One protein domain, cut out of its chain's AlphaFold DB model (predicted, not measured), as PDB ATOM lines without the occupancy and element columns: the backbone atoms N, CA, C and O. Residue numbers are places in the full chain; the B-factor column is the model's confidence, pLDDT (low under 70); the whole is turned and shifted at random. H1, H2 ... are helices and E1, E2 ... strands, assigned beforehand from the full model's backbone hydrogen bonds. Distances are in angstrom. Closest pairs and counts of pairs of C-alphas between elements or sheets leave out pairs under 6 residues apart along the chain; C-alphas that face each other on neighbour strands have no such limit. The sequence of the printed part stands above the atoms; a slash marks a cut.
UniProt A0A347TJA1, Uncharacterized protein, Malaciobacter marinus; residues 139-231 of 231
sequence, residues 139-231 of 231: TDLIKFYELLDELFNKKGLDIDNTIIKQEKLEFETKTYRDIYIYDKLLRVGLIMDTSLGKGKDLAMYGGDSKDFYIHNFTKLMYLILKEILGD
ATOM      1  N   THR A 139      30.551  53.866 -19.738       94.00
ATOM      2  CA  THR A 139      30.572  52.395 -19.727       94.00
ATOM      3  C   THR A 139      30.711  51.800 -21.122       94.00
ATOM      4  O   THR A 139      31.401  50.797 -21.278       94.00
ATOM      5  N   ASP A 140      30.084  52.401 -22.131       95.69
ATOM      6  CA  ASP A 140      30.188  51.927 -23.513       95.69
ATOM      7  C   ASP A 140      31.645  52.042 -24.009       95.69
ATOM      8  O   ASP A 140      32.180  51.109 -24.607       95.69
ATOM      9  N   LEU A 141      32.312  53.164 -23.707       96.44
ATOM     10  CA  LEU A 141      33.715  53.413 -24.067       96.44
ATOM     11  C   LEU A 141      34.696  52.540 -23.270       96.44
ATOM     12  O   LEU A 141      35.667  52.047 -23.838       96.44
ATOM     13  N   ILE A 142      34.434  52.316 -21.979       95.50
ATOM     14  CA  ILE A 142      35.228  51.403 -21.142       95.50
ATOM     15  C   ILE A 142      35.112  49.973 -21.673       95.50
ATOM     16  O   ILE A 142      36.128  49.314 -21.861       95.50
ATOM     17  N   LYS A 143      33.897  49.508 -21.993       95.06
ATOM     18  CA  LYS A 143      33.685  48.159 -22.531       95.06
ATOM     19  C   LYS A 143      34.405  47.956 -23.864       95.06
ATOM     20  O   LYS A 143      34.982  46.898 -24.102       95.06
ATOM     21  N   PHE A 144      34.393  48.976 -24.720       96.50
ATOM     22  CA  PHE A 144      35.161  48.980 -25.962       96.50
ATOM     23  C   PHE A 144      36.671  48.895 -25.707       96.50
ATOM     24  O   PHE A 144      37.344  48.078 -26.331       96.50
ATOM     25  N   TYR A 145      37.199  49.681 -24.766       96.81
ATOM     26  CA  TYR A 145      38.604  49.598 -24.365       96.81
ATOM     27  C   TYR A 145      38.976  48.203 -23.849       96.81
ATOM     28  O   TYR A 145      39.951  47.633 -24.326       96.81
ATOM     29  N   GLU A 146      38.190  47.636 -22.932       95.75
ATOM     30  CA  GLU A 146      38.428  46.304 -22.358       95.75
ATOM     31  C   GLU A 146      38.481  45.212 -23.430       95.75
ATOM     32  O   GLU A 146      39.359  44.352 -23.387       95.75
ATOM     33  N   LEU A 147      37.569  45.270 -24.407       95.31
ATOM     34  CA  LEU A 147      37.550  44.342 -25.536       95.31
ATOM     35  C   LEU A 147      38.860  44.402 -26.329       95.31
ATOM     36  O   LEU A 147      39.482  43.371 -26.582       95.31
ATOM     37  N   LEU A 148      39.287  45.602 -26.729       95.69
ATOM     38  CA  LEU A 148      40.506  45.757 -27.524       95.69
ATOM     39  C   LEU A 148      41.764  45.451 -26.703       95.69
ATOM     40  O   LEU A 148      42.713  44.879 -27.230       95.69
ATOM     41  N   ASP A 149      41.763  45.775 -25.410       95.44
ATOM     42  CA  ASP A 149      42.854  45.444 -24.498       95.44
ATOM     43  C   ASP A 149      43.022  43.931 -24.329       95.44
ATOM     44  O   ASP A 149      44.137  43.405 -24.380       95.44
ATOM     45  N   GLU A 150      41.912  43.203 -24.209       94.81
ATOM     46  CA  GLU A 150      41.933  41.747 -24.184       94.81
ATOM     47  C   GLU A 150      42.498  41.162 -25.485       94.81
ATOM     48  O   GLU A 150      43.336  40.261 -25.438       94.81
ATOM     49  N   LEU A 151      42.084  41.682 -26.641       93.25
ATOM     50  CA  LEU A 151      42.551  41.197 -27.940       93.25
ATOM     51  C   LEU A 151      44.042  41.493 -28.165       93.25
ATOM     52  O   LEU A 151      44.814  40.585 -28.476       93.25
ATOM     53  N   PHE A 152      44.479  42.738 -27.981       94.19
ATOM     54  CA  PHE A 152      45.816  43.157 -28.416       94.19
ATOM     55  C   PHE A 152      46.885  43.039 -27.330       94.19
ATOM     56  O   PHE A 152      48.013  42.666 -27.637       94.19
ATOM     57  N   ASN A 153      46.554  43.282 -26.057       90.69
ATOM     58  CA  ASN A 153      47.540  43.152 -24.978       90.69
ATOM     59  C   ASN A 153      47.522  41.759 -24.336       90.69
ATOM     60  O   ASN A 153      48.589  41.219 -24.055       90.69
ATOM     61  N   LYS A 154      46.346  41.159 -24.096       90.38
ATOM     62  CA  LYS A 154      46.266  39.865 -23.379       90.38
ATOM     63  C   LYS A 154      46.385  38.656 -24.304       90.38
ATOM     64  O   LYS A 154      47.083  37.706 -23.965       90.38
ATOM     65  N   LYS A 155      45.719  38.681 -25.463       92.19
ATOM     66  CA  LYS A 155      45.792  37.613 -26.477       92.19
ATOM     67  C   LYS A 155      46.937  37.813 -27.475       92.19
ATOM     68  O   LYS A 155      47.256  36.884 -28.211       92.19
ATOM     69  N   GLY A 156      47.573  38.986 -27.473       90.69
ATOM     70  CA  GLY A 156      48.765  39.269 -28.272       90.69
ATOM     71  C   GLY A 156      48.503  39.396 -29.772       90.69
ATOM     72  O   GLY A 156      49.419  39.157 -30.559       90.69
ATOM     73  N   LEU A 157      47.274  39.741 -30.184       91.75
ATOM     74  CA  LEU A 157      47.030  40.116 -31.575       91.75
ATOM     75  C   LEU A 157      47.794  41.403 -31.911       91.75
ATOM     76  O   LEU A 157      47.918  42.314 -31.093       91.75
ATOM     77  N   ASP A 158      48.268  41.500 -33.146       94.06
ATOM     78  CA  ASP A 158      48.905  42.708 -33.660       94.06
ATOM     79  C   ASP A 158      47.847  43.598 -34.322       94.06
ATOM     80  O   ASP A 158      47.241  43.221 -35.328       94.06
ATOM     81  N   ILE A 159      47.618  44.781 -33.747       93.75
ATOM     82  CA  ILE A 159      46.572  45.705 -34.202       93.75
ATOM     83  C   ILE A 159      46.801  46.209 -35.632       93.75
ATOM     84  O   ILE A 159      45.841  46.361 -36.385       93.75
ATOM     85  N   ASP A 160      48.053  46.431 -36.036       93.12
ATOM     86  CA  ASP A 160      48.386  46.945 -37.365       93.12
ATOM     87  C   ASP A 160      48.167  45.870 -38.427       93.12
ATOM     88  O   ASP A 160      47.511  46.106 -39.444       93.12
ATOM     89  N   ASN A 161      48.626  44.651 -38.152       91.81
ATOM     90  CA  ASN A 161      48.378  43.497 -39.004       91.81
ATOM     91  C   ASN A 161      46.883  43.162 -39.095       91.81
ATOM     92  O   ASN A 161      46.416  42.818 -40.181       91.81
ATOM     93  N   THR A 162      46.132  43.303 -37.999       92.94
ATOM     94  CA  THR A 162      44.672  43.096 -37.967       92.94
ATOM     95  C   THR A 162      43.963  44.080 -38.903       92.94
ATOM     96  O   THR A 162      43.112  43.672 -39.694       92.94
ATOM     97  N   ILE A 163      44.348  45.364 -38.873       92.00
ATOM     98  CA  ILE A 163      43.802  46.400 -39.765       92.00
ATOM     99  C   ILE A 163      44.162  46.107 -41.227       92.00
ATOM    100  O   ILE A 163      43.283  46.119 -42.088       92.00
ATOM    101  N   ILE A 164      45.436  45.818 -41.518       90.50
ATOM    102  CA  ILE A 164      45.923  45.575 -42.889       90.50
ATOM    103  C   ILE A 164      45.247  44.352 -43.511       90.50
ATOM    104  O   ILE A 164      44.851  44.388 -44.677       90.50
ATOM    105  N   LYS A 165      45.109  43.265 -42.745       90.44
ATOM    106  CA  LYS A 165      44.492  42.019 -43.214       90.44
ATOM    107  C   LYS A 165      42.968  42.057 -43.198       90.44
ATOM    108  O   LYS A 165      42.363  41.113 -43.699       90.44
ATOM    109  N   GLN A 166      42.369  43.106 -42.624       88.38
ATOM    110  CA  GLN A 166      40.940  43.164 -42.315       88.38
ATOM    111  C   GLN A 166      40.504  41.878 -41.610       88.38
ATOM    112  O   GLN A 166      39.598  41.171 -42.045       88.38
ATOM    113  N   GLU A 167      41.232  41.524 -40.551       88.94
ATOM    114  CA  GLU A 167      40.951  40.310 -39.800       88.94
ATOM    115  C   GLU A 167      39.647  40.471 -39.018       88.94
ATOM    116  O   GLU A 167      39.370  41.506 -38.407       88.94
ATOM    117  N   LYS A 168      38.819  39.434 -39.101       91.94
ATOM    118  CA  LYS A 168      37.486  39.393 -38.524       91.94
ATOM    119  C   LYS A 168      37.592  39.163 -37.016       91.94
ATOM    120  O   LYS A 168      38.171  38.167 -36.592       91.94
ATOM    121  N   LEU A 169      37.014  40.064 -36.229       92.62
ATOM    122  CA  LEU A 169      36.989  39.996 -34.769       92.62
ATOM    123  C   LEU A 169      35.575  39.726 -34.264       92.62
ATOM    124  O   LEU A 169      34.600  40.047 -34.940       92.62
ATOM    125  N   GLU A 170      35.470  39.182 -33.054       92.06
ATOM    126  CA  GLU A 170      34.191  38.850 -32.426       92.06
ATOM    127  C   GLU A 170      33.905  39.741 -31.214       92.06
ATOM    128  O   GLU A 170      34.764  39.981 -30.364       92.06
ATOM    129  N   PHE A 171      32.668  40.219 -31.134       91.62
ATOM    130  CA  PHE A 171      32.104  40.950 -30.008       91.62
ATOM    131  C   PHE A 171      31.037  40.072 -29.355       91.62
ATOM    132  O   PHE A 171      30.018  39.782 -29.977       91.62
ATOM    133  N   GLU A 172      31.239  39.653 -28.107       90.81
ATOM    134  CA  GLU A 172      30.245  38.841 -27.395       90.81
ATOM    135  C   GLU A 172      28.947  39.632 -27.146       90.81
ATOM    136  O   GLU A 172      28.972  40.720 -26.571       90.81
ATOM    137  N   THR A 173      27.799  39.068 -27.526       88.50
ATOM    138  CA  THR A 173      26.468  39.695 -27.416       88.50
ATOM    139  C   THR A 173      25.524  38.922 -26.495       88.50
ATOM    140  O   THR A 173      24.353  38.716 -26.807       88.50
ATOM    141  N   LYS A 174      26.030  38.511 -25.326       87.44
ATOM    142  CA  LYS A 174      25.298  37.694 -24.337       87.44
ATOM    143  C   LYS A 174      24.093  38.410 -23.725       87.44
ATOM    144  O   LYS A 174      23.150  37.762 -23.276       87.44
ATOM    145  N   THR A 175      24.115  39.741 -23.669       88.19
ATOM    146  CA  THR A 175      23.023  40.541 -23.104       88.19
ATOM    147  C   THR A 175      22.475  41.559 -24.100       88.19
ATOM    148  O   THR A 175      23.156  42.006 -25.020       88.19
ATOM    149  N   TYR A 176      21.243  42.018 -23.859       86.88
ATOM    150  CA  TYR A 176      20.653  43.134 -24.610       86.88
ATOM    151  C   TYR A 176      21.532  44.397 -24.569       86.88
ATOM    152  O   TYR A 176      21.610  45.151 -25.538       86.88
ATOM    153  N   ARG A 177      22.223  44.618 -23.445       89.88
ATOM    154  CA  ARG A 177      23.153  45.736 -23.287       89.88
ATOM    155  C   ARG A 177      24.332  45.619 -24.251       89.88
ATOM    156  O   ARG A 177      24.692  46.620 -24.857       89.88
ATOM    157  N   ASP A 178      24.889  44.423 -24.411       89.62
ATOM    158  CA  ASP A 178      26.026  44.174 -25.303       89.62
ATOM    159  C   ASP A 178      25.649  44.421 -26.767       89.62
ATOM    160  O   ASP A 178      26.388  45.084 -27.492       89.62
ATOM    161  N   ILE A 179      24.448  43.990 -27.172       90.62
ATOM    162  CA  ILE A 179      23.895  44.280 -28.505       90.62
ATOM    163  C   ILE A 179      23.808  45.792 -28.726       90.62
ATOM    164  O   ILE A 179      24.226  46.298 -29.767       90.62
ATOM    165  N   TYR A 180      23.291  46.527 -27.739       92.44
ATOM    166  CA  TYR A 180      23.155  47.974 -27.852       92.44
ATOM    167  C   TYR A 180      24.515  48.677 -27.908       92.44
ATOM    168  O   TYR A 180      24.680  49.600 -28.699       92.44
ATOM    169  N   ILE A 181      25.503  48.235 -27.121       95.00
ATOM    170  CA  ILE A 181      26.873  48.763 -27.186       95.00
ATOM    171  C   ILE A 181      27.456  48.531 -28.580       95.00
ATOM    172  O   ILE A 181      27.915  49.489 -29.196       95.00
ATOM    173  N   TYR A 182      27.377  47.310 -29.111       94.38
ATOM    174  CA  TYR A 182      27.857  46.993 -30.456       94.38
ATOM    175  C   TYR A 182      27.241  47.917 -31.522       94.38
ATOM    176  O   TYR A 182      27.957  48.539 -32.311       94.38
ATOM    177  N   ASP A 183      25.916  48.089 -31.501       92.88
ATOM    178  CA  ASP A 183      25.216  48.948 -32.461       92.88
ATOM    179  C   ASP A 183      25.637  50.421 -32.335       92.88
ATOM    180  O   ASP A 183      25.701  51.142 -33.336       92.88
ATOM    181  N   LYS A 184      25.936  50.896 -31.119       95.44
ATOM    182  CA  LYS A 184      26.489  52.241 -30.928       95.44
ATOM    183  C   LYS A 184      27.890  52.361 -31.506       95.44
ATOM    184  O   LYS A 184      28.136  53.343 -32.199       95.44
ATOM    185  N   LEU A 185      28.772  51.389 -31.259       96.00
ATOM    186  CA  LEU A 185      30.149  51.389 -31.769       96.00
ATOM    187  C   LEU A 185      30.181  51.484 -33.299       96.00
ATOM    188  O   LEU A 185      30.985  52.240 -33.843       96.00
ATOM    189  N   LEU A 186      29.256  50.801 -33.981       93.31
ATOM    190  CA  LEU A 186      29.052  50.950 -35.423       93.31
ATOM    191  C   LEU A 186      28.616  52.369 -35.805       93.31
ATOM    192  O   LEU A 186      29.195  52.984 -36.697       93.31
ATOM    193  N   ARG A 187      27.599  52.913 -35.127       92.06
ATOM    194  CA  ARG A 187      27.042  54.246 -35.435       92.06
ATOM    195  C   ARG A 187      28.040  55.377 -35.227       92.06
ATOM    196  O   ARG A 187      28.005  56.346 -35.976       92.06
ATOM    197  N   VAL A 188      28.903  55.267 -34.219       94.62
ATOM    198  CA  VAL A 188      29.959  56.256 -33.970       94.62
ATOM    199  C   VAL A 188      31.215  56.010 -34.806       94.62
ATOM    200  O   VAL A 188      32.170  56.770 -34.692       94.62
ATOM    201  N   GLY A 189      31.227  54.966 -35.644       93.06
ATOM    202  CA  GLY A 189      32.336  54.658 -36.540       93.06
ATOM    203  C   GLY A 189      33.599  54.182 -35.825       93.06
ATOM    204  O   GLY A 189      34.687  54.450 -36.322       93.06
ATOM    205  N   LEU A 190      33.470  53.526 -34.664       96.00
ATOM    206  CA  LEU A 190      34.594  52.911 -33.945       96.00
ATOM    207  C   LEU A 190      34.925  51.504 -34.454       96.00
ATOM    208  O   LEU A 190      36.059  51.055 -34.293       96.00
ATOM    209  N   ILE A 191      33.942  50.816 -35.034       95.12
ATOM    210  CA  ILE A 191      34.078  49.500 -35.664       95.12
ATOM    211  C   ILE A 191      33.292  49.482 -36.979       95.12
ATOM    212  O   ILE A 191      32.413  50.319 -37.193       95.12
ATOM    213  N   MET A 192      33.584  48.514 -37.845       90.81
ATOM    214  CA  MET A 192      32.870  48.297 -39.106       90.81
ATOM    215  C   MET A 192      32.155  46.947 -39.098       90.81
ATOM    216  O   MET A 192      32.700  45.954 -38.620       90.81
ATOM    217  N   ASP A 193      30.945  46.915 -39.650       83.75
ATOM    218  CA  ASP A 193      30.180  45.681 -39.811       83.75
ATOM    219  C   ASP A 193      30.773  44.838 -40.953       83.75
ATOM    220  O   ASP A 193      31.270  45.357 -41.955       83.75
ATOM    221  N   THR A 194      30.680  43.522 -40.807       72.88
ATOM    222  CA  THR A 194      31.004  42.540 -41.845       72.88
ATOM    223  C   THR A 194      29.930  42.446 -42.938       72.88
ATOM    224  O   THR A 194      30.194  41.928 -44.023       72.88
ATOM    225  N   SER A 195      28.726  42.975 -42.692       61.94
ATOM    226  CA  SER A 195      27.544  42.828 -43.553       61.94
ATOM    227  C   SER A 195      27.397  43.865 -44.684       61.94
ATOM    228  O   SER A 195      26.285  44.125 -45.152       61.94
ATOM    229  N   LEU A 196      28.496  44.445 -45.185       43.81
ATOM    230  CA  LEU A 196      28.470  45.360 -46.340       43.81
ATOM    231  C   LEU A 196      27.830  44.677 -47.573       43.81
ATOM    232  O   LEU A 196      28.488  43.949 -48.309       43.81
ATOM    233  N   GLY A 197      26.529  44.914 -47.796       42.06
ATOM    234  CA  GLY A 197      25.791  44.487 -48.993       42.06
ATOM    235  C   GLY A 197      24.528  43.650 -48.769       42.06
ATOM    236  O   GLY A 197      23.820  43.386 -49.740       42.06
ATOM    237  N   LYS A 198      24.185  43.258 -47.537       36.59
ATOM    238  CA  LYS A 198      22.869  42.665 -47.249       36.59
ATOM    239  C   LYS A 198      22.033  43.698 -46.513       36.59
ATOM    240  O   LYS A 198      22.505  44.313 -45.564       36.59
ATOM    241  N   GLY A 199      20.826  43.961 -47.019       39.81
ATOM    242  CA  GLY A 199      19.880  44.870 -46.373       39.81
ATOM    243  C   GLY A 199      19.768  44.546 -44.885       39.81
ATOM    244  O   GLY A 199      19.999  43.405 -44.496       39.81
ATOM    245  N   LYS A 200      19.460  45.561 -44.067       42.72
ATOM    246  CA  LYS A 200      19.207  45.408 -42.631       42.72
ATOM    247  C   LYS A 200      18.061  44.417 -42.408       42.72
ATOM    248  O   LYS A 200      16.928  44.822 -42.161       42.72
ATOM    249  N   ASP A 201      18.363  43.133 -42.450       41.25
ATOM    250  CA  ASP A 201      17.622  42.162 -41.689       41.25
ATOM    251  C   ASP A 201      17.919  42.538 -40.244       41.25
ATOM    252  O   ASP A 201      19.062  42.506 -39.783       41.25
ATOM    253  N   LEU A 202      16.885  43.010 -39.553       41.44
ATOM    254  CA  LEU A 202      16.832  43.016 -38.100       41.44
ATOM    255  C   LEU A 202      17.078  41.570 -37.665       41.44
ATOM    256  O   LEU A 202      16.139  40.784 -37.557       41.44
ATOM    257  N   ALA A 203      18.353  41.203 -37.533       44.28
ATOM    258  CA  ALA A 203      18.766  39.858 -37.200       44.28
ATOM    259  C   ALA A 203      18.058  39.468 -35.905       44.28
ATOM    260  O   ALA A 203      18.103  40.195 -34.908       44.28
ATOM    261  N   MET A 204      17.354  38.340 -35.974       42.41
ATOM    262  CA  MET A 204      16.727  37.690 -34.837       42.41
ATOM    263  C   MET A 204      17.689  37.688 -33.647       42.41
ATOM    264  O   MET A 204      18.846  37.288 -33.772       42.41
ATOM    265  N   TYR A 205      17.189  38.133 -32.495       47.03
ATOM    266  CA  TYR A 205      17.839  37.966 -31.200       47.03
ATOM    267  C   TYR A 205      18.214  36.485 -31.020       47.03
ATOM    268  O   TYR A 205      17.324  35.656 -30.846       47.03
ATOM    269  N   GLY A 206      19.504  36.140 -31.110       48.94
ATOM    270  CA  GLY A 206      19.928  34.741 -30.971       48.94
ATOM    271  C   GLY A 206      21.390  34.384 -31.265       48.94
ATOM    272  O   GLY A 206      21.703  33.200 -31.235       48.94
ATOM    273  N   GLY A 207      22.280  35.341 -31.555       60.66
ATOM    274  CA  GLY A 207      23.720  35.076 -31.691       60.66
ATOM    275  C   GLY A 207      24.490  35.428 -30.415       60.66
ATOM    276  O   GLY A 207      24.316  36.527 -29.885       60.66
ATOM    277  N   ASP A 208      25.355  34.523 -29.943       77.31
ATOM    278  CA  ASP A 208      26.228  34.751 -28.776       77.31
ATOM    279  C   ASP A 208      27.372  35.739 -29.068       77.31
ATOM    280  O   ASP A 208      27.960  36.302 -28.140       77.31
ATOM    281  N   SER A 209      27.666  35.991 -30.346       85.31
ATOM    282  CA  SER A 209      28.646  36.976 -30.797       85.31
ATOM    283  C   SER A 209      28.232  37.647 -32.111       85.31
ATOM    284  O   SER A 209      27.439  37.116 -32.896       85.31
ATOM    285  N   LYS A 210      28.770  38.849 -32.337       89.62
ATOM    286  CA  LYS A 210      28.703  39.589 -33.599       89.62
ATOM    287  C   LYS A 210      30.102  39.880 -34.109       89.62
ATOM    288  O   LYS A 210      30.995  40.243 -33.349       89.62
ATOM    289  N   ASP A 211      30.252  39.801 -35.416       91.38
ATOM    290  CA  ASP A 211      31.532  40.001 -36.067       91.38
ATOM    291  C   ASP A 211      31.775  41.465 -36.424       91.38
ATOM    292  O   ASP A 211      30.836  42.190 -36.759       91.38
ATOM    293  N   PHE A 212      33.024  41.912 -36.403       93.50
ATOM    294  CA  PHE A 212      33.390  43.261 -36.826       93.50
ATOM    295  C   PHE A 212      34.819  43.343 -37.364       93.50
ATOM    296  O   PHE A 212      35.642  42.450 -37.156       93.50
ATOM    297  N   TYR A 213      35.106  44.458 -38.028       94.06
ATOM    298  CA  TYR A 213      36.448  44.869 -38.426       94.06
ATOM    299  C   TYR A 213      36.851  46.163 -37.728       94.06
ATOM    300  O   TYR A 213      36.010  46.983 -37.346       94.06
ATOM    301  N   ILE A 214      38.160  46.362 -37.614       95.12
ATOM    302  CA  ILE A 214      38.762  47.580 -37.072       95.12
ATOM    303  C   ILE A 214      39.530  48.340 -38.149       95.12
ATOM    304  O   ILE A 214      39.894  47.793 -39.188       95.12
ATOM    305  N   HIS A 215      39.773  49.619 -37.897       94.44
ATOM    306  CA  HIS A 215      40.475  50.526 -38.801       94.44
ATOM    307  C   HIS A 215      41.401  51.464 -38.015       94.44
ATOM    308  O   HIS A 215      41.496  51.398 -36.788       94.44
ATOM    309  N   ASN A 216      42.095  52.366 -38.716       95.12
ATOM    310  CA  ASN A 216      43.070  53.275 -38.101       95.12
ATOM    311  C   ASN A 216      42.472  54.121 -36.970       95.12
ATOM    312  O   ASN A 216      43.104  54.293 -35.930       95.12
ATOM    313  N   PHE A 217      41.236  54.595 -37.135       95.75
ATOM    314  CA  PHE A 217      40.562  55.350 -36.082       95.75
ATOM    315  C   PHE A 217      40.195  54.476 -34.868       95.75
ATOM    316  O   PHE A 217      40.326  54.941 -33.738       95.75
ATOM    317  N   THR A 218      39.864  53.187 -35.050       97.00
ATOM    318  CA  THR A 218      39.749  52.233 -33.928       97.00
ATOM    319  C   THR A 218      41.049  52.179 -33.124       97.00
ATOM    320  O   THR A 218      41.020  52.297 -31.900       97.00
ATOM    321  N   LYS A 219      42.200  52.040 -33.803       96.25
ATOM    322  CA  LYS A 219      43.524  52.016 -33.160       96.25
ATOM    323  C   LYS A 219      43.807  53.312 -32.410       96.25
ATOM    324  O   LYS A 219      44.208  53.265 -31.251       96.25
ATOM    325  N   LEU A 220      43.586  54.460 -33.047       95.88
ATOM    326  CA  LEU A 220      43.758  55.762 -32.406       95.88
ATOM    327  C   LEU A 220      42.916  55.862 -31.127       95.88
ATOM    328  O   LEU A 220      43.429  56.227 -30.072       95.88
ATOM    329  N   MET A 221      41.640  55.489 -31.206       97.50
ATOM    330  CA  MET A 221      40.732  55.536 -30.065       97.50
ATOM    331  C   MET A 221      41.125  54.562 -28.958       97.50
ATOM    332  O   MET A 221      41.044  54.920 -27.785       97.50
ATOM    333  N   TYR A 222      41.613  53.373 -29.306       96.69
ATOM    334  CA  TYR A 222      42.181  52.440 -28.339       96.69
ATOM    335  C   TYR A 222      43.371  53.050 -27.590       96.69
ATOM    336  O   TYR A 222      43.413  52.991 -26.364       96.69
ATOM    337  N   LEU A 223      44.302  53.689 -28.305       95.25
ATOM    338  CA  LEU A 223      45.467  54.341 -27.701       95.25
ATOM    339  C   LEU A 223      45.065  55.515 -26.799       95.25
ATOM    340  O   LEU A 223      45.578  55.626 -25.687       95.25
ATOM    341  N   ILE A 224      44.108  56.342 -27.235       95.62
ATOM    342  CA  ILE A 224      43.546  57.432 -26.422       95.62
ATOM    343  C   ILE A 224      42.933  56.878 -25.131       95.62
ATOM    344  O   ILE A 224      43.194  57.397 -24.047       95.62
ATOM    345  N   LEU A 225      42.116  55.828 -25.227       96.38
ATOM    346  CA  LEU A 225      41.467  55.231 -24.062       96.38
ATOM    347  C   LEU A 225      42.478  54.556 -23.134       96.38
ATOM    348  O   LEU A 225      42.355  54.709 -21.923       96.38
ATOM    349  N   LYS A 226      43.506  53.898 -23.678       95.12
ATOM    350  CA  LYS A 226      44.605  53.317 -22.901       95.12
ATOM    351  C   LYS A 226      45.364  54.380 -22.111       95.12
ATOM    352  O   LYS A 226      45.635  54.169 -20.940       95.12
ATOM    353  N   GLU A 227      45.656  55.533 -22.712       93.94
ATOM    354  CA  GLU A 227      46.291  56.658 -22.008       93.94
ATOM    355  C   GLU A 227      45.396  57.222 -20.892       93.94
ATOM    356  O   GLU A 227      45.886  57.650 -19.854       93.94
ATOM    357  N   ILE A 228      44.074  57.249 -21.096       93.25
ATOM    358  CA  ILE A 228      43.134  57.847 -20.136       93.25
ATOM    359  C   ILE A 228      42.760  56.894 -18.990       93.25
ATOM    360  O   ILE A 228      42.464  57.374 -17.892       93.25
ATOM    361  N   LEU A 229      42.666  55.590 -19.267       92.06
ATOM    362  CA  LEU A 229      42.117  54.563 -18.371       92.06
ATOM    363  C   LEU A 229      43.169  53.579 -17.844       92.06
ATOM    364  O   LEU A 229      42.865  52.843 -16.914       92.06
ATOM    365  N   GLY A 230      44.351  53.510 -18.459       76.94
ATOM    366  CA  GLY A 230      45.388  52.516 -18.168       76.94
ATOM    367  C   GLY A 230      46.269  52.811 -16.950       76.94
ATOM    368  O   GLY A 230      47.357  52.242 -16.884       76.94
ATOM    369  N   ASP A 231      45.811  53.672 -16.037       52.81
ATOM    370  CA  ASP A 231      46.419  53.907 -14.717       52.81
ATOM    371  C   ASP A 231      45.878  52.912 -13.673       52.81
ATOM    372  O   ASP A 231      44.638  52.857 -13.487       52.81
TER     373      ASP A 231
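Overview. This is residues 139 to 231 of the 231 residues of an uncharacterized protein of Malaciobacter marinus (UniProt A0A347TJA1). A short two-stranded ribbon, E1 and E2, sits near the middle, with H1 near E1, H3 near both strands, and H4 crossing H1 as an X. Residues 196 to 204 stick out as a loop. The 93 printed residues, mostly helix, run H1 H2 E1 H3 E2 H4, compact with radius of gyration 13.2 A and spans 39 by 28 by 23 A.

Arrangement. Start at H1, residues 139 to 154: its residues 141 to 148 alone touch H4, residues 216 to 229, about perpendicular at 78 degrees, closest at C-alphas Tyr 145 and Tyr 222, 6.1 A. H2, residues 159 to 165, is close but not clearly touching H4, closest at C-alphas Ile 159 and Lys 219, 7.1 A. In antiparallel E1, residues 169 to 172, and E2, residues 209 to 213, find N 171 and O 210 within hydrogen-bond range, 2.8 A. H3, residues 176 to 187, is close but not clearly touching H1, closest at C-alphas Asp 140 and Ile 181, 5.9 A. In H1, H2, H3 and H4 every O i to N i+4 pair is within range.

Along the chain. Find C-alpha 139 at (30.572, 52.395, -19.727); H1 runs 20.4 A from there. H3 spans 16.8 A, and H4 19.8 A to C-alpha 229 at (42.117, 54.563, -18.371).

Size, cuts and confidence. The printed part has no cut. The link H3 to E2 is long; pLDDT is under 70 at residues 195 to 207 and 231.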